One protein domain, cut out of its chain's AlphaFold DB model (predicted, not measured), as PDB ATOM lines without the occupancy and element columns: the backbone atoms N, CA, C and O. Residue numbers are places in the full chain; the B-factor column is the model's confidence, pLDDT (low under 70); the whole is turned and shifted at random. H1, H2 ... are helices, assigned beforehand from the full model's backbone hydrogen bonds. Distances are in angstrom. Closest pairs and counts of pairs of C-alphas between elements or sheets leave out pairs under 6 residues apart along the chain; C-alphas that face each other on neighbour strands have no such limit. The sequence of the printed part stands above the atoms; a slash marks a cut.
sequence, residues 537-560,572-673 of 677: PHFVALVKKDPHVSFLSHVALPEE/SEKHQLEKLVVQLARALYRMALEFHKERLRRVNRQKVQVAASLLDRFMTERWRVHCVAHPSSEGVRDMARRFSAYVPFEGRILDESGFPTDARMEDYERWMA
ATOM      1  N   PRO A 537     -10.329 -29.014 -23.123       96.77
ATOM      2  CA  PRO A 537      -9.237 -28.054 -23.292       96.77
ATOM      3  C   PRO A 537      -8.535 -27.680 -21.983       96.77
ATOM      4  O   PRO A 537      -7.315 -27.546 -21.990       96.77
ATOM      5  N   HIS A 538      -9.268 -27.576 -20.865       96.43
ATOM      6  CA  HIS A 538      -8.682 -27.328 -19.541       96.43
ATOM      7  C   HIS A 538      -7.674 -28.418 -19.167       96.43
ATOM      8  O   HIS A 538      -6.514 -28.122 -18.895       96.43
ATOM      9  N   PHE A 539      -8.056 -29.694 -19.275       97.23
ATOM     10  CA  PHE A 539      -7.142 -30.802 -18.975       97.23
ATOM     11  C   PHE A 539      -5.982 -30.914 -19.973       97.23
ATOM     12  O   PHE A 539      -4.865 -31.235 -19.573       97.23
ATOM     13  N   VAL A 540      -6.204 -30.623 -21.261       97.36
ATOM     14  CA  VAL A 540      -5.109 -30.566 -22.249       97.36
ATOM     15  C   VAL A 540      -4.109 -29.474 -21.872       97.36
ATOM     16  O   VAL A 540      -2.905 -29.719 -21.915       97.36
ATOM     17  N   ALA A 541      -4.589 -28.298 -21.469       96.26
ATOM     18  CA  ALA A 541      -3.739 -27.206 -21.018       96.26
ATOM     19  C   ALA A 541      -2.967 -27.580 -19.745       96.26
ATOM     20  O   ALA A 541      -1.767 -27.334 -19.689       96.26
ATOM     21  N   LEU A 542      -3.603 -28.232 -18.765       95.65
ATOM     22  CA  LEU A 542      -2.932 -28.697 -17.543       95.65
ATOM     23  C   LEU A 542      -1.789 -29.677 -17.832       95.65
ATOM     24  O   LEU A 542      -0.710 -29.536 -17.264       95.65
ATOM     25  N   VAL A 543      -2.000 -30.638 -18.737       96.47
ATOM     26  CA  VAL A 543      -0.959 -31.607 -19.117       96.47
ATOM     27  C   VAL A 543       0.152 -30.930 -19.929       96.47
ATOM     28  O   VAL A 543       1.326 -31.160 -19.657       96.47
ATOM     29  N   LYS A 544      -0.186 -30.057 -20.891       96.09
ATOM     30  CA  LYS A 544       0.808 -29.316 -21.695       96.09
ATOM     31  C   LYS A 544       1.583 -28.264 -20.900       96.09
ATOM     32  O   LYS A 544       2.687 -27.913 -21.302       96.09
ATOM     33  N   LYS A 545       1.015 -27.754 -19.802       95.74
ATOM     34  CA  LYS A 545       1.676 -26.811 -18.887       95.74
ATOM     35  C   LYS A 545       2.846 -27.461 -18.150       95.74
ATOM     36  O   LYS A 545       3.700 -26.743 -17.633       95.74
ATOM     37  N   ASP A 546       2.898 -28.790 -18.097       95.29
ATOM     38  CA  ASP A 546       4.034 -29.484 -17.515       95.29
ATOM     39  C   ASP A 546       5.342 -29.091 -18.227       95.29
ATOM     40  O   ASP A 546       5.412 -29.163 -19.459       95.29
ATOM     41  N   PRO A 547       6.380 -28.675 -17.482       94.68
ATOM     42  CA  PRO A 547       7.609 -28.160 -18.070       94.68
ATOM     43  C   PRO A 547       8.296 -29.166 -18.998       94.68
ATOM     44  O   PRO A 547       8.810 -28.770 -20.043       94.68
ATOM     45  N   HIS A 548       8.267 -30.462 -18.670       94.97
ATOM     46  CA  HIS A 548       8.899 -31.480 -19.504       94.97
ATOM     47  C   HIS A 548       8.100 -31.723 -20.781       94.97
ATOM     48  O   HIS A 548       8.687 -31.813 -21.858       94.97
ATOM     49  N   VAL A 549       6.766 -31.798 -20.680       95.42
ATOM     50  CA  VAL A 549       5.882 -31.969 -21.849       95.42
ATOM     51  C   VAL A 549       6.017 -30.779 -22.795       95.42
ATOM     52  O   VAL A 549       6.175 -30.968 -24.002       95.42
ATOM     53  N   SER A 550       6.006 -29.561 -22.251       94.68
ATOM     54  CA  SER A 550       6.205 -28.330 -23.015       94.68
ATOM     55  C   SER A 550       7.571 -28.320 -23.709       94.68
ATOM     56  O   SER A 550       7.647 -28.094 -24.917       94.68
ATOM     57  N   PHE A 551       8.644 -28.655 -22.986       93.91
ATOM     58  CA  PHE A 551       9.997 -28.680 -23.541       93.91
ATOM     59  C   PHE A 551      10.158 -29.718 -24.657       93.91
ATOM     60  O   PHE A 551      10.697 -29.398 -25.719       93.91
ATOM     61  N   LEU A 552       9.649 -30.941 -24.474       92.17
ATOM     62  CA  LEU A 552       9.679 -31.944 -25.541       92.17
ATOM     63  C   LEU A 552       8.864 -31.500 -26.758       92.17
ATOM     64  O   LEU A 552       9.335 -31.643 -27.881       92.17
ATOM     65  N   SER A 553       7.673 -30.937 -26.543       91.07
ATOM     66  CA  SER A 553       6.773 -30.536 -27.627       91.07
ATOM     67  C   SER A 553       7.285 -29.358 -28.462       91.07
ATOM     68  O   SER A 553       6.900 -29.265 -29.627       91.07
ATOM     69  N   HIS A 554       8.055 -28.439 -27.871       89.03
ATOM     70  CA  HIS A 554       8.460 -27.184 -28.519       89.03
ATOM     71  C   HIS A 554       9.954 -27.093 -28.854       89.03
ATOM     72  O   HIS A 554      10.309 -26.319 -29.736       89.03
ATOM     73  N   VAL A 555      10.826 -27.822 -28.147       89.05
ATOM     74  CA  VAL A 555      12.288 -27.656 -28.260       89.05
ATOM     75  C   VAL A 555      12.986 -28.943 -28.690       89.05
ATOM     76  O   VAL A 555      13.809 -28.914 -29.602       89.05
ATOM     77  N   ALA A 556      12.713 -30.063 -28.014       85.38
ATOM     78  CA  ALA A 556      13.539 -31.263 -28.174       85.38
ATOM     79  C   ALA A 556      13.120 -32.159 -29.348       85.38
ATOM     80  O   ALA A 556      13.989 -32.727 -30.011       85.38
ATOM     81  N   LEU A 557      11.813 -32.323 -29.593       84.48
ATOM     82  CA  LEU A 557      11.340 -33.159 -30.695       84.48
ATOM     83  C   LEU A 557      11.533 -32.427 -32.032       84.48
ATOM     84  O   LEU A 557      11.133 -31.267 -32.142       84.48
ATOM     85  N   PRO A 558      12.115 -33.083 -33.052       69.30
ATOM     86  CA  PRO A 558      12.285 -32.473 -34.362       69.30
ATOM     87  C   PRO A 558      10.914 -32.153 -34.969       69.30
ATOM     88  O   PRO A 558      10.027 -33.007 -35.029       69.30
ATOM     89  N   GLU A 559      10.728 -30.914 -35.425       64.73
ATOM     90  CA  GLU A 559       9.564 -30.573 -36.232       64.73
ATOM     91  C   GLU A 559       9.776 -31.092 -37.654       64.73
ATOM     92  O   GLU A 559      10.602 -30.577 -38.404       64.73
ATOM     93  N   GLU A 560       9.018 -32.111 -38.050       58.40
ATOM     94  CA  GLU A 560       8.956 -32.553 -39.444       58.40
ATOM     95  C   GLU A 560       8.115 -31.559 -40.264       58.40
ATOM     96  O   GLU A 560       6.996 -31.848 -40.684       58.40
ATOM     97  N   SER A 572       4.884 -39.386 -36.745       78.87
ATOM     98  CA  SER A 572       5.773 -38.357 -36.198       78.87
ATOM     99  C   SER A 572       5.745 -38.374 -34.669       78.87
ATOM    100  O   SER A 572       4.669 -38.419 -34.060       78.87
ATOM    101  N   GLU A 573       6.909 -38.336 -34.024       85.22
ATOM    102  CA  GLU A 573       7.001 -38.430 -32.562       85.22
ATOM    103  C   GLU A 573       6.233 -37.298 -31.869       85.22
ATOM    104  O   GLU A 573       5.612 -37.509 -30.825       85.22
ATOM    105  N   LYS A 574       6.173 -36.119 -32.503       86.31
ATOM    106  CA  LYS A 574       5.340 -34.992 -32.067       86.31
ATOM    107  C   LYS A 574       3.852 -35.351 -32.081       86.31
ATOM    108  O   LYS A 574       3.155 -35.118 -31.095       86.31
ATOM    109  N   HIS A 575       3.369 -35.996 -33.144       88.97
ATOM    110  CA  HIS A 575       1.983 -36.468 -33.221       88.97
ATOM    111  C   HIS A 575       1.688 -37.552 -32.173       88.97
ATOM    112  O   HIS A 575       0.602 -37.583 -31.589       88.97
ATOM    113  N   GLN A 576       2.655 -38.430 -31.889       91.81
ATOM    114  CA  GLN A 576       2.516 -39.421 -30.824       91.81
ATOM    115  C   GLN A 576       2.421 -38.760 -29.439       91.81
ATOM    116  O   GLN A 576       1.539 -39.138 -28.663       91.81
ATOM    117  N   LEU A 577       3.250 -37.750 -29.146       94.20
ATOM    118  CA  LEU A 577       3.164 -36.967 -27.908       94.20
ATOM    119  C   LEU A 577       1.792 -36.293 -27.775       94.20
ATOM    120  O   LEU A 577       1.124 -36.444 -26.753       94.20
ATOM    121  N   GLU A 578       1.332 -35.602 -28.819       93.33
ATOM    122  CA  GLU A 578       0.024 -34.939 -28.833       93.33
ATOM    123  C   GLU A 578      -1.125 -35.924 -28.595       93.33
ATOM    124  O   GLU A 578      -2.026 -35.656 -27.794       93.33
ATOM    125  N   LYS A 579      -1.073 -37.099 -29.232       95.30
ATOM    126  CA  LYS A 579      -2.050 -38.171 -29.026       95.30
ATOM    127  C   LYS A 579      -2.080 -38.637 -27.569       95.30
ATOM    128  O   LYS A 579      -3.173 -38.790 -27.020       95.30
ATOM    129  N   LEU A 580      -0.923 -38.852 -26.941       97.02
ATOM    130  CA  LEU A 580      -0.830 -39.297 -25.543       97.02
ATOM    131  C   LEU A 580      -1.329 -38.224 -24.565       97.02
ATOM    132  O   LEU A 580      -2.103 -38.535 -23.658       97.02
ATOM    133  N   VAL A 581      -0.991 -36.953 -24.806       97.51
ATOM    134  CA  VAL A 581      -1.513 -35.810 -24.038       97.51
ATOM    135  C   VAL A 581      -3.042 -35.755 -24.108       97.51
ATOM    136  O   VAL A 581      -3.708 -35.643 -23.078       97.51
ATOM    137  N   VAL A 582      -3.628 -35.893 -25.303       97.46
ATOM    138  CA  VAL A 582      -5.091 -35.903 -25.475       97.46
ATOM    139  C   VAL A 582      -5.730 -37.133 -24.824       97.46
ATOM    140  O   VAL A 582      -6.814 -37.023 -24.252       97.46
ATOM    141  N   GLN A 583      -5.094 -38.306 -24.875       97.50
ATOM    142  CA  GLN A 583      -5.600 -39.512 -24.210       97.50
ATOM    143  C   GLN A 583      -5.669 -39.343 -22.688       97.50
ATOM    144  O   GLN A 583      -6.719 -39.627 -22.105       97.50
ATOM    145  N   LEU A 584      -4.605 -38.824 -22.063       97.98
ATOM    146  CA  LEU A 584      -4.590 -38.532 -20.629       97.98
ATOM    147  C   LEU A 584      -5.625 -37.461 -20.270       97.98
ATOM    148  O   LEU A 584      -6.438 -37.672 -19.369       97.98
ATOM    149  N   ALA A 585      -5.679 -36.360 -21.024       97.84
ATOM    150  CA  ALA A 585      -6.652 -35.293 -20.798       97.84
ATOM    151  C   ALA A 585      -8.107 -35.786 -20.912       97.84
ATOM    152  O   ALA A 585      -8.953 -35.422 -20.099       97.84
ATOM    153  N   ARG A 586      -8.412 -36.670 -21.873       97.90
ATOM    154  CA  ARG A 586      -9.741 -37.298 -22.002       97.90
ATOM    155  C   ARG A 586     -10.072 -38.212 -20.827       97.90
ATOM    156  O   ARG A 586     -11.241 -38.286 -20.441       97.90
ATOM    157  N   ALA A 587      -9.090 -38.937 -20.296       97.26
ATOM    158  CA  ALA A 587      -9.287 -39.796 -19.134       97.26
ATOM    159  C   ALA A 587      -9.572 -38.963 -17.874       97.26
ATOM    160  O   ALA A 587     -10.557 -39.242 -17.189       97.26
ATOM    161  N   LEU A 588      -8.786 -37.905 -17.635       97.24
ATOM    162  CA  LEU A 588      -8.996 -36.956 -16.536       97.24
ATOM    163  C   LEU A 588     -10.358 -36.266 -16.645       97.24
ATOM    164  O   LEU A 588     -11.126 -36.274 -15.692       97.24
ATOM    165  N   TYR A 589     -10.714 -35.786 -17.838       97.50
ATOM    166  CA  TYR A 589     -12.016 -35.174 -18.101       97.50
ATOM    167  C   TYR A 589     -13.194 -36.096 -17.748       97.50
ATOM    168  O   TYR A 589     -14.130 -35.685 -17.069       97.50
ATOM    169  N   ARG A 590     -13.145 -37.369 -18.162       97.03
ATOM    170  CA  ARG A 590     -14.194 -38.351 -17.829       97.03
ATOM    171  C   ARG A 590     -14.238 -38.684 -16.338       97.03
ATOM    172  O   ARG A 590     -15.320 -38.927 -15.811       97.03
ATOM    173  N   MET A 591     -13.082 -38.729 -15.678       96.47
ATOM    174  CA  MET A 591     -13.007 -38.919 -14.231       96.47
ATOM    175  C   MET A 591     -13.640 -37.738 -13.492       96.47
ATOM    176  O   MET A 591     -14.424 -37.973 -12.582       96.47
ATOM    177  N   ALA A 592     -13.366 -36.507 -13.927       96.46
ATOM    178  CA  ALA A 592     -13.921 -35.291 -13.347       96.46
ATOM    179  C   ALA A 592     -15.449 -35.206 -13.491       96.46
ATOM    180  O   ALA A 592     -16.143 -34.917 -12.523       96.46
ATOM    181  N   LEU A 593     -16.000 -35.541 -14.666       96.15
ATOM    182  CA  LEU A 593     -17.457 -35.560 -14.871       96.15
ATOM    183  C   LEU A 593     -18.189 -36.536 -13.933       96.15
ATOM    184  O   LEU A 593     -19.286 -36.244 -13.463       96.15
ATOM    185  N   GLU A 594     -17.590 -37.694 -13.651       96.18
ATOM    186  CA  GLU A 594     -18.197 -38.759 -12.838       96.18
ATOM    187  C   GLU A 594     -17.564 -38.874 -11.440       96.18
ATOM    188  O   GLU A 594     -17.691 -39.908 -10.784       96.18
ATOM    189  N   PHE A 595     -16.885 -37.825 -10.965       94.47
ATOM    190  CA  PHE A 595     -16.131 -37.851  -9.707       94.47
ATOM    191  C   PHE A 595     -17.022 -38.137  -8.487       94.47
ATOM    192  O   PHE A 595     -16.627 -38.843  -7.553       94.47
ATOM    193  N   HIS A 596     -18.264 -37.657  -8.542       94.84
ATOM    194  CA  HIS A 596     -19.295 -37.849  -7.525       94.84
ATOM    195  C   HIS A 596     -19.815 -39.300  -7.430       94.84
ATOM    196  O   HIS A 596     -20.376 -39.674  -6.401       94.84
ATOM    197  N   LYS A 597     -19.624 -40.146  -8.459       95.41
ATOM    198  CA  LYS A 597     -20.055 -41.558  -8.459       95.41
ATOM    199  C   LYS A 597     -18.868 -42.487  -8.255       95.41
ATOM    200  O   LYS A 597     -18.148 -42.799  -9.201       95.41
ATOM    201  N   GLU A 598     -18.721 -43.023  -7.046       93.79
ATOM    202  CA  GLU A 598     -17.572 -43.851  -6.654       93.79
ATOM    203  C   GLU A 598     -17.243 -44.979  -7.649       93.79
ATOM    204  O   GLU A 598     -16.102 -45.089  -8.101       93.79
ATOM    205  N   ARG A 599     -18.235 -45.788  -8.052       94.49
ATOM    206  CA  ARG A 599     -18.022 -46.915  -8.978       94.49
ATOM    207  C   ARG A 599     -17.434 -46.465 -10.321       94.49
ATOM    208  O   ARG A 599     -16.503 -47.089 -10.826       94.49
ATOM    209  N   LEU A 600     -17.957 -45.380 -10.899       95.02
ATOM    210  CA  LEU A 600     -17.473 -44.851 -12.179       95.02
ATOM    211  C   LEU A 600     -16.149 -44.105 -12.021       95.02
ATOM    212  O   LEU A 600     -15.283 -44.241 -12.887       95.02
ATOM    213  N   ARG A 601     -15.957 -43.387 -10.908       95.30
ATOM    214  CA  ARG A 601     -14.689 -42.738 -10.559       95.30
ATOM    215  C   ARG A 601     -13.550 -43.753 -10.529       95.30
ATOM    216  O   ARG A 601     -12.558 -43.546 -11.219       95.30
ATOM    217  N   ARG A 602     -13.713 -44.883  -9.829       95.33
ATOM    218  CA  ARG A 602     -12.687 -45.942  -9.743       95.33
ATOM    219  C   ARG A 602     -12.353 -46.545 -11.114       95.33
ATOM    220  O   ARG A 602     -11.183 -46.704 -11.448       95.33
ATOM    221  N   VAL A 603     -13.357 -46.810 -11.958       95.35
ATOM    222  CA  VAL A 603     -13.138 -47.298 -13.339       95.35
ATOM    223  C   VAL A 603     -12.428 -46.250 -14.204       95.35
ATOM    224  O   VAL A 603     -11.516 -46.576 -14.964       95.35
ATOM    225  N   ASN A 604     -12.824 -44.981 -14.112       96.09
ATOM    226  CA  ASN A 604     -12.179 -43.910 -14.867       96.09
ATOM    227  C   ASN A 604     -10.757 -43.628 -14.359       96.09
ATOM    228  O   ASN A 604      -9.888 -43.344 -15.179       96.09
ATOM    229  N   ARG A 605     -10.475 -43.817 -13.066       95.38
ATOM    230  CA  ARG A 605      -9.117 -43.747 -12.517       95.38
ATOM    231  C   ARG A 605      -8.194 -44.792 -13.140       95.38
ATOM    232  O   ARG A 605      -7.071 -44.439 -13.485       95.38
ATOM    233  N   GLN A 606      -8.665 -46.018 -13.383       94.94
ATOM    234  CA  GLN A 606      -7.881 -47.029 -14.114       94.94
ATOM    235  C   GLN A 606      -7.522 -46.552 -15.531       94.94
ATOM    236  O   GLN A 606      -6.390 -46.707 -15.981       94.94
ATOM    237  N   LYS A 607      -8.451 -45.876 -16.225       96.67
ATOM    238  CA  LYS A 607      -8.165 -45.266 -17.538       96.67
ATOM    239  C   LYS A 607      -7.113 -44.159 -17.434       96.67
ATOM    240  O   LYS A 607      -6.278 -44.047 -18.327       96.67
ATOM    241  N   VAL A 608      -7.144 -43.359 -16.364       96.80
ATOM    242  CA  VAL A 608      -6.118 -42.340 -16.087       96.80
ATOM    243  C   VAL A 608      -4.763 -42.998 -15.830       96.80
ATOM    244  O   VAL A 608      -3.788 -42.549 -16.410       96.80
ATOM    245  N   GLN A 609      -4.690 -44.073 -15.037       95.87
ATOM    246  CA  GLN A 609      -3.438 -44.803 -14.774       95.87
ATOM    247  C   GLN A 609      -2.818 -45.359 -16.064       95.87
ATOM    248  O   GLN A 609      -1.636 -45.147 -16.327       95.87
ATOM    249  N   VAL A 610      -3.622 -45.989 -16.927       96.71
ATOM    250  CA  VAL A 610      -3.148 -46.490 -18.231       96.71
ATOM    251  C   VAL A 610      -2.685 -45.346 -19.138       96.71
ATOM    252  O   VAL A 610      -1.627 -45.431 -19.752       96.71
ATOM    253  N   ALA A 611      -3.449 -44.255 -19.233       97.74
ATOM    254  CA  ALA A 611      -3.067 -43.130 -20.085       97.74
ATOM    255  C   ALA A 611      -1.820 -42.391 -19.562       97.74
ATOM    256  O   ALA A 611      -0.976 -41.978 -20.357       97.74
ATOM    257  N   ALA A 612      -1.694 -42.249 -18.241       97.75
ATOM    258  CA  ALA A 612      -0.561 -41.602 -17.593       97.75
ATOM    259  C   ALA A 612       0.718 -42.430 -17.741       97.75
ATOM    260  O   ALA A 612       1.714 -41.894 -18.205       97.75
ATOM    261  N   SER A 613       0.669 -43.740 -17.475       97.27
ATOM    262  CA  SER A 613       1.828 -44.634 -17.639       97.27
ATOM    263  C   SER A 613       2.353 -44.675 -19.083       97.27
ATOM    264  O   SER A 613       3.565 -44.676 -19.300       97.27
ATOM    265  N   LEU A 614       1.469 -44.642 -20.090       97.53
ATOM    266  CA  LEU A 614       1.874 -44.539 -21.500       97.53
ATOM    267  C   LEU A 614       2.578 -43.211 -21.810       97.53
ATOM    268  O   LEU A 614       3.589 -43.210 -22.516       97.53
ATOM    269  N   LEU A 615       2.055 -42.092 -21.293       97.55
ATOM    270  CA  LEU A 615       2.688 -40.784 -21.450       97.55
ATOM    271  C   LEU A 615       4.031 -40.738 -20.715       97.55
ATOM    272  O   LEU A 615       5.023 -40.351 -21.314       97.55
ATOM    273  N   ASP A 616       4.093 -41.198 -19.468       97.60
ATOM    274  CA  ASP A 616       5.302 -41.210 -18.641       97.60
ATOM    275  C   ASP A 616       6.421 -42.041 -19.269       97.60
ATOM    276  O   ASP A 616       7.578 -41.610 -19.305       97.60
ATOM    277  N   ARG A 617       6.081 -43.205 -19.834       96.87
ATOM    278  CA  ARG A 617       7.029 -44.032 -20.586       96.87
ATOM    279  C   ARG A 617       7.555 -43.300 -21.817       96.87
ATOM    280  O   ARG A 617       8.767 -43.257 -22.016       96.87
ATOM    281  N   PHE A 618       6.668 -42.694 -22.607       95.80
ATOM    282  CA  PHE A 618       7.063 -41.916 -23.782       95.80
ATOM    283  C   PHE A 618       7.962 -40.734 -23.393       95.80
ATOM    284  O   PHE A 618       9.026 -40.551 -23.980       95.80
ATOM    285  N   MET A 619       7.581 -39.974 -22.365       95.02
ATOM    286  CA  MET A 619       8.358 -38.856 -21.833       95.02
ATOM    287  C   MET A 619       9.753 -39.315 -21.402       95.02
ATOM    288  O   MET A 619      10.741 -38.723 -21.819       95.02
ATOM    289  N   THR A 620       9.849 -40.401 -20.634       94.35
ATOM    290  CA  THR A 620      11.126 -40.922 -20.123       94.35
ATOM    291  C   THR A 620      12.036 -41.420 -21.251       94.35
ATOM    292  O   THR A 620      13.222 -41.084 -21.287       94.35
ATOM    293  N   GLU A 621      11.494 -42.184 -22.206       93.75
ATOM    294  CA  GLU A 621      12.245 -42.696 -23.358       93.75
ATOM    295  C   GLU A 621      12.738 -41.552 -24.258       93.75
ATOM    296  O   GLU A 621      13.927 -41.485 -24.583       93.75
ATOM    297  N   ARG A 622      11.859 -40.606 -24.619       92.39
ATOM    298  CA  ARG A 622      12.203 -39.489 -25.514       92.39
ATOM    299  C   ARG A 622      13.075 -38.437 -24.856       92.39
ATOM    300  O   ARG A 622      13.958 -37.907 -25.523       92.39
ATOM    301  N   TRP A 623      12.927 -38.201 -23.556       93.15
ATOM    302  CA  TRP A 623      13.867 -37.374 -22.803       93.15
ATOM    303  C   TRP A 623      15.272 -37.987 -22.824       93.15
ATOM    304  O   TRP A 623      16.249 -37.305 -23.135       93.15
ATOM    305  N   ARG A 624      15.391 -39.304 -22.598       92.65
ATOM    306  CA  ARG A 624      16.684 -40.003 -22.678       92.65
ATOM    307  C   ARG A 624      17.313 -39.892 -24.070       92.65
ATOM    308  O   ARG A 624      18.522 -39.694 -24.175       92.65
ATOM    309  N   VAL A 625      16.517 -40.008 -25.131       90.83
ATOM    310  CA  VAL A 625      17.009 -39.955 -26.515       90.83
ATOM    311  C   VAL A 625      17.331 -38.524 -26.953       90.83
ATOM    312  O   VAL A 625      18.481 -38.258 -27.278       90.83
ATOM    313  N   HIS A 626      16.368 -37.602 -26.919       88.19
ATOM    314  CA  HIS A 626      16.483 -36.272 -27.538       88.19
ATOM    315  C   HIS A 626      17.033 -35.185 -26.614       88.19
ATOM    316  O   HIS A 626      17.379 -34.108 -27.083       88.19
ATOM    317  N   CYS A 627      17.116 -35.425 -25.305       87.85
ATOM    318  CA  CYS A 627      17.692 -34.447 -24.377       87.85
ATOM    319  C   CYS A 627      19.071 -34.877 -23.858       87.85
ATOM    320  O   CYS A 627      19.908 -34.025 -23.567       87.85
ATOM    321  N   VAL A 628      19.331 -36.189 -23.753       87.29
ATOM    322  CA  VAL A 628      20.585 -36.722 -23.189       87.29
ATOM    323  C   VAL A 628      21.497 -37.308 -24.271       87.29
ATOM    324  O   VAL A 628      22.599 -36.790 -24.473       87.29
ATOM    325  N   ALA A 629      21.054 -38.363 -24.966       87.85
ATOM    326  CA  ALA A 629      21.902 -39.138 -25.876       87.85
ATOM    327  C   ALA A 629      22.204 -38.410 -27.198       87.85
ATOM    328  O   ALA A 629      23.367 -38.248 -27.557       87.85
ATOM    329  N   HIS A 630      21.168 -37.923 -27.883       86.48
ATOM    330  CA  HIS A 630      21.232 -37.307 -29.212       86.48
ATOM    331  C   HIS A 630      20.434 -35.993 -29.240       86.48
ATOM    332  O   HIS A 630      19.376 -35.920 -29.869       86.48
ATOM    333  N   PRO A 631      20.884 -34.954 -28.518       84.04
ATOM    334  CA  PRO A 631      20.225 -33.660 -28.563       84.04
ATOM    335  C   PRO A 631      20.455 -32.968 -29.904       84.04
ATOM    336  O   PRO A 631      21.546 -33.038 -30.467       84.04
ATOM    337  N   SER A 632      19.438 -32.251 -30.383       81.50
ATOM    338  CA  SER A 632      19.490 -31.490 -31.639       81.50
ATOM    339  C   SER A 632      20.586 -30.416 -31.630       81.50
ATOM    340  O   SER A 632      21.150 -30.086 -32.667       81.50
ATOM    341  N   SER A 633      20.900 -29.871 -30.452       85.28
ATOM    342  CA  SER A 633      22.030 -28.972 -30.223       85.28
ATOM    343  C   SER A 633      22.536 -29.102 -28.787       85.28
ATOM    344  O   SER A 633      21.817 -29.565 -27.897       85.28
ATOM    345  N   GLU A 634      23.764 -28.654 -28.527       85.54
ATOM    346  CA  GLU A 634      24.299 -28.579 -27.161       85.54
ATOM    347  C   GLU A 634      23.420 -27.696 -26.254       85.54
ATOM    348  O   GLU A 634      23.162 -28.053 -25.105       85.54
ATOM    349  N   GLY A 635      22.817 -26.641 -26.817       88.81
ATOM    350  CA  GLY A 635      21.848 -25.793 -26.122       88.81
ATOM    351  C   GLY A 635      20.600 -26.541 -25.636       88.81
ATOM    352  O   GLY A 635      20.134 -26.277 -24.529       88.81
ATOM    353  N   VAL A 636      20.084 -27.520 -26.396       89.04
ATOM    354  CA  VAL A 636      18.954 -28.364 -25.949       89.04
ATOM    355  C   VAL A 636      19.352 -29.191 -24.728       89.04
ATOM    356  O   VAL A 636      18.589 -29.267 -23.765       89.04
ATOM    357  N   ARG A 637      20.557 -29.775 -24.729       90.00
ATOM    358  CA  ARG A 637      21.073 -30.561 -23.596       90.00
ATOM    359  C   ARG A 637      21.251 -29.697 -22.351       90.00
ATOM    360  O   ARG A 637      20.844 -30.102 -21.262       90.00
ATOM    361  N   ASP A 638      21.827 -28.512 -22.510       91.27
ATOM    362  CA  ASP A 638      22.057 -27.587 -21.402       91.27
ATOM    363  C   ASP A 638      20.749 -27.049 -20.825       91.27
ATOM    364  O   ASP A 638      20.610 -26.969 -19.604       91.27
ATOM    365  N   MET A 639      19.758 -26.740 -21.667       92.07
ATOM    366  CA  MET A 639      18.416 -26.377 -21.206       92.07
ATOM    367  C   MET A 639      17.729 -27.546 -20.496       92.07
ATOM    368  O   MET A 639      17.170 -27.350 -19.419       92.07
ATOM    369  N   ALA A 640      17.812 -28.762 -21.043       90.97
ATOM    370  CA  ALA A 640      17.219 -29.951 -20.438       90.97
ATOM    371  C   ALA A 640      17.782 -30.237 -19.035       90.97
ATOM    372  O   ALA A 640      17.033 -30.587 -18.128       90.97
ATOM    373  N   ARG A 641      19.091 -30.031 -18.824       89.80
ATOM    374  CA  ARG A 641      19.750 -30.203 -17.514       89.80
ATOM    375  C   ARG A 641      19.298 -29.202 -16.447       89.80
ATOM    376  O   ARG A 641      19.532 -29.454 -15.270       89.80
ATOM    377  N   ARG A 642      18.676 -28.081 -16.832       92.08
ATOM    378  CA  ARG A 642      18.147 -27.079 -15.885       92.08
ATOM    379  C   ARG A 642      16.804 -27.481 -15.283       92.08
ATOM    380  O   ARG A 642      16.418 -26.911 -14.265       92.08
ATOM    381  N   PHE A 643      16.084 -28.416 -15.900       90.33
ATOM    382  CA  PHE A 643      14.844 -28.928 -15.330       90.33
ATOM    383  C   PHE A 643      15.141 -29.835 -14.133       90.33
ATOM    384  O   PHE A 643      16.143 -30.550 -14.103       90.33
ATOM    385  N   SER A 644      14.244 -29.818 -13.150       88.62
ATOM    386  CA  SER A 644      14.238 -30.805 -12.073       88.62
ATOM    387  C   SER A 644      13.958 -32.211 -12.617       88.62
ATOM    388  O   SER A 644      13.666 -32.401 -13.797       88.62
ATOM    389  N   ALA A 645      14.011 -33.216 -11.743       91.35
ATOM    390  CA  ALA A 645      13.552 -34.552 -12.101       91.35
ATOM    391  C   ALA A 645      12.093 -34.515 -12.598       91.35
ATOM    392  O   ALA A 645      11.249 -33.826 -12.018       91.35
ATOM    393  N   TYR A 646      11.813 -35.272 -13.660       93.47
ATOM    394  CA  TYR A 646      10.464 -35.439 -14.191       93.47
ATOM    395  C   TYR A 646       9.567 -36.111 -13.149       93.47
ATOM    396  O   TYR A 646       9.912 -37.173 -12.632       93.47
ATOM    397  N   VAL A 647       8.415 -35.504 -12.860       93.38
ATOM    398  CA  VAL A 647       7.399 -36.069 -11.963       93.38
ATOM    399  C   VAL A 647       6.374 -36.834 -12.808       93.38
ATOM    400  O   VAL A 647       5.606 -36.187 -13.528       93.38
ATOM    401  N   PRO A 648       6.309 -38.175 -12.728       95.69
ATOM    402  CA  PRO A 648       5.368 -38.971 -13.515       95.69
ATOM    403  C   PRO A 648       3.913 -38.557 -13.269       95.69
ATOM    404  O   PRO A 648       3.529 -38.271 -12.133       95.69
ATOM    405  N   PHE A 649       3.086 -38.528 -14.315       96.00
ATOM    406  CA  PHE A 649       1.653 -38.255 -14.215       96.00
ATOM    407  C   PHE A 649       0.898 -39.346 -13.452       96.00
ATOM    408  O   PHE A 649      -0.109 -39.040 -12.814       96.00
ATOM    409  N   GLU A 650       1.361 -40.598 -13.489       92.56
ATOM    410  CA  GLU A 650       0.683 -41.730 -12.847       92.56
ATOM    411  C   GLU A 650       0.502 -41.530 -11.332       92.56
ATOM    412  O   GLU A 650      -0.579 -41.807 -10.790       92.56
ATOM    413  N   GLY A 651       1.542 -40.993 -10.687       87.33
ATOM    414  CA  GLY A 651       1.606 -40.727  -9.250       87.33
ATOM    415  C   GLY A 651       1.049 -39.370  -8.819       87.33
ATOM    416  O   GLY A 651       1.076 -39.059  -7.630       87.33
ATOM    417  N   ARG A 652       0.546 -38.536  -9.742       93.27
ATOM    418  CA  ARG A 652      -0.024 -37.229  -9.373       93.27
ATOM    419  C   ARG A 652      -1.379 -37.410  -8.690       93.27
ATOM    420  O   ARG A 652      -2.288 -38.032  -9.236       93.27
ATOM    421  N   ILE A 653      -1.519 -36.801  -7.516       92.63
ATOM    422  CA  ILE A 653      -2.740 -36.820  -6.703       92.63
ATOM    423  C   ILE A 653      -3.718 -35.722  -7.141       92.63
ATOM    424  O   ILE A 653      -3.840 -34.683  -6.503       92.63
ATOM    425  N   LEU A 654      -4.381 -35.926  -8.280       93.06
ATOM    426  CA  LEU A 654      -5.268 -34.924  -8.885       93.06
ATOM    427  C   LEU A 654      -6.722 -35.075  -8.420       93.06
ATOM    428  O   LEU A 654      -7.265 -36.185  -8.453       93.06
ATOM    429  N   ASP A 655      -7.342 -33.964  -8.033       91.25
ATOM    430  CA  ASP A 655      -8.756 -33.848  -7.670       91.25
ATOM    431  C   ASP A 655      -9.688 -33.781  -8.909       91.25
ATOM    432  O   ASP A 655      -9.277 -34.040 -10.044       91.25
ATOM    433  N   GLU A 656     -10.967 -33.447  -8.704       92.52
ATOM    434  CA  GLU A 656     -11.951 -33.302  -9.789       92.52
ATOM    435  C   GLU A 656     -11.678 -32.120 -10.730       92.52
ATOM    436  O   GLU A 656     -12.061 -32.159 -11.900       92.52
ATOM    437  N   SER A 657     -10.992 -31.085 -10.246       93.04
ATOM    438  CA  SER A 657     -10.629 -29.908 -11.033       93.04
ATOM    439  C   SER A 657      -9.351 -30.119 -11.856       93.04
ATOM    440  O   SER A 657      -9.057 -29.344 -12.770       93.04
ATOM    441  N   GLY A 658      -8.618 -31.204 -11.585       92.88
ATOM    442  CA  GLY A 658      -7.333 -31.518 -12.203       92.88
ATOM    443  C   GLY A 658      -6.145 -30.874 -11.496       92.88
ATOM    444  O   GLY A 658      -5.033 -30.933 -12.026       92.88
ATOM    445  N   PHE A 659      -6.360 -30.270 -10.328       94.15
ATOM    446  CA  PHE A 659      -5.308 -29.721  -9.484       94.15
ATOM    447  C   PHE A 659      -4.877 -30.743  -8.422       94.15
ATOM    448  O   PHE A 659      -5.596 -31.709  -8.158       94.15
ATOM    449  N   PRO A 660      -3.681 -30.595  -7.827       93.62
ATOM    450  CA  PRO A 660      -3.293 -31.398  -6.674       93.62
ATOM    451  C   PRO A 660      -4.326 -31.268  -5.549       93.62
ATOM    452  O   PRO A 660      -4.765 -30.164  -5.245       93.62
ATOM    453  N   THR A 661      -4.727 -32.390  -4.956       92.87
ATOM    454  CA  THR A 661      -5.730 -32.403  -3.884       92.87
ATOM    455  C   THR A 661      -5.173 -31.863  -2.564       92.87
ATOM    456  O   THR A 661      -4.024 -32.129  -2.218       92.87
ATOM    457  N   ASP A 662      -6.025 -31.184  -1.792       91.84
ATOM    458  CA  ASP A 662      -5.738 -30.794  -0.402       91.84
ATOM    459  C   ASP A 662      -5.892 -31.964   0.591       91.84
ATOM    460  O   ASP A 662      -5.527 -31.858   1.764       91.84
ATOM    461  N   ALA A 663      -6.470 -33.087   0.151       92.71
ATOM    462  CA  ALA A 663      -6.691 -34.251   0.997       92.71
ATOM    463  C   ALA A 663      -5.376 -34.952   1.368       92.71
ATOM    464  O   ALA A 663      -4.393 -34.943   0.624       92.71
ATOM    465  N   ARG A 664      -5.378 -35.646   2.513       93.42
ATOM    466  CA  ARG A 664      -4.260 -36.517   2.897       93.42
ATOM    467  C   ARG A 664      -4.100 -37.643   1.871       93.42
ATOM    468  O   ARG A 664      -5.085 -38.137   1.325       93.42
ATOM    469  N   MET A 665      -2.863 -38.092   1.667       92.21
ATOM    470  CA  MET A 665      -2.533 -39.150   0.703       92.21
ATOM    471  C   MET A 665      -3.357 -40.428   0.923       92.21
ATOM    472  O   MET A 665      -3.933 -40.948  -0.025       92.21
ATOM    473  N   GLU A 666      -3.510 -40.865   2.176       94.19
ATOM    474  CA  GLU A 666      -4.314 -42.039   2.550       94.19
ATOM    475  C   GLU A 666      -5.789 -41.907   2.131       94.19
ATOM    476  O   GLU A 666      -6.420 -42.869   1.685       94.19
ATOM    477  N   ASP A 667      -6.348 -40.697   2.244       95.00
ATOM    478  CA  ASP A 667      -7.726 -40.416   1.852       95.00
ATOM    479  C   ASP A 667      -7.870 -40.474   0.325       95.00
ATOM    480  O   ASP A 667      -8.788 -41.124  -0.183       95.00
ATOM    481  N   TYR A 668      -6.919 -39.883  -0.404       94.65
ATOM    482  CA  TYR A 668      -6.878 -39.931  -1.863       94.65
ATOM    483  C   TYR A 668      -6.739 -41.361  -2.398       94.65
ATOM    484  O   TYR A 668      -7.505 -41.778  -3.271       94.65
ATOM    485  N   GLU A 669      -5.794 -42.133  -1.860       93.77
ATOM    486  CA  GLU A 669      -5.564 -43.525  -2.250       93.77
ATOM    487  C   GLU A 669      -6.809 -44.379  -2.021       93.77
ATOM    488  O   GLU A 669      -7.218 -45.133  -2.908       93.77
ATOM    489  N   ARG A 670      -7.487 -44.193  -0.883       93.55
ATOM    490  CA  ARG A 670      -8.762 -44.856  -0.595       93.55
ATOM    491  C   ARG A 670      -9.848 -44.487  -1.606       93.55
ATOM    492  O   ARG A 670     -10.583 -45.367  -2.056       93.55
ATOM    493  N   TRP A 671      -9.970 -43.214  -1.985       93.65
ATOM    494  CA  TRP A 671     -10.983 -42.759  -2.951       93.65
ATOM    495  C   TRP A 671     -10.733 -43.243  -4.380       93.65
ATOM    496  O   TRP A 671     -11.696 -43.390  -5.146       93.65
ATOM    497  N   MET A 672      -9.461 -43.455  -4.723       94.46
ATOM    498  CA  MET A 672      -8.964 -43.779  -6.062       94.46
ATOM    499  C   MET A 672      -8.553 -45.246  -6.231       94.46
ATOM    500  O   MET A 672      -8.089 -45.630  -7.308       94.46
ATOM    501  N   ALA A 673      -8.746 -46.073  -5.202       93.30
ATOM    502  CA  ALA A 673      -8.441 -47.494  -5.228       93.30
ATOM    503  C   ALA A 673      -9.159 -48.217  -6.383       93.30
ATOM    504  O   ALA A 673     -10.307 -47.910  -6.727       93.30
TER     505      ALA A 673
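AT A GLANCE: This is residues 537 to 560 and 572 to 673 of the 677 residues of the protein "Mitochondrial_RNA_binding_complex_1_subunit" of Leishmania infantum (UniProt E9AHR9). A long helical hairpin, H3 and H4 side by side, forms the core; H1 packs on H3, H2 and H5 pack at the end of H4 near residue 627, and H6 packs at its other end. From H5, residues 642 to 664 run back to H6 with no named element. The printed part has 126 residues with six named helices, H1 to H6 in chain order, and no named strand: all helix. It is compact, with a radius of gyration of the C-alphas of 15.7 A, and elongated, spanning 49 by 28 by 20 A.

IN THESE COORDINATES: Find C-alpha 598 at (-17.572, -43.851, -6.654); from there H4, residues 598 to 629, runs 44.2 A to C-alpha 629 at (21.902, -39.138, -25.876). H3, residues 573 to 593, covers 30.3 A. Shorter are H1, residues 537 to 544, H2, 547 to 556, H5, 634 to 641, and H6, 665 to 672.

HOW THE PARTS SIT: Start at the hub, H4: it touches H3 in a hairpin, closest at C-alphas 584 and 611, 4.9 A, at a shallow tilt of 22 degrees, opposite ways. H2, H3 and H4 form an up and down bundle, each running against the one before. H4 touches H2 with residues 619 to 627 alone, C-alphas 556 and 626 being closest at 5.8 A. Its residues 598 to 605 alone touch H6, closest at C-alphas 602 and 672, 5.7 A. H1 and H4 are apart. Every O i to N i+4 pair is within hydrogen-bond range in H1, H3, H5 and H6; H2 has 5 of 6, H4 27 of 28.

THE WHOLE: Residues 561 to 571 are not printed; C-alphas 560 and 572 are 7.4 A apart across the cut. The link H5 to H6 is long. Residues 558 to 560 have pLDDT under 70.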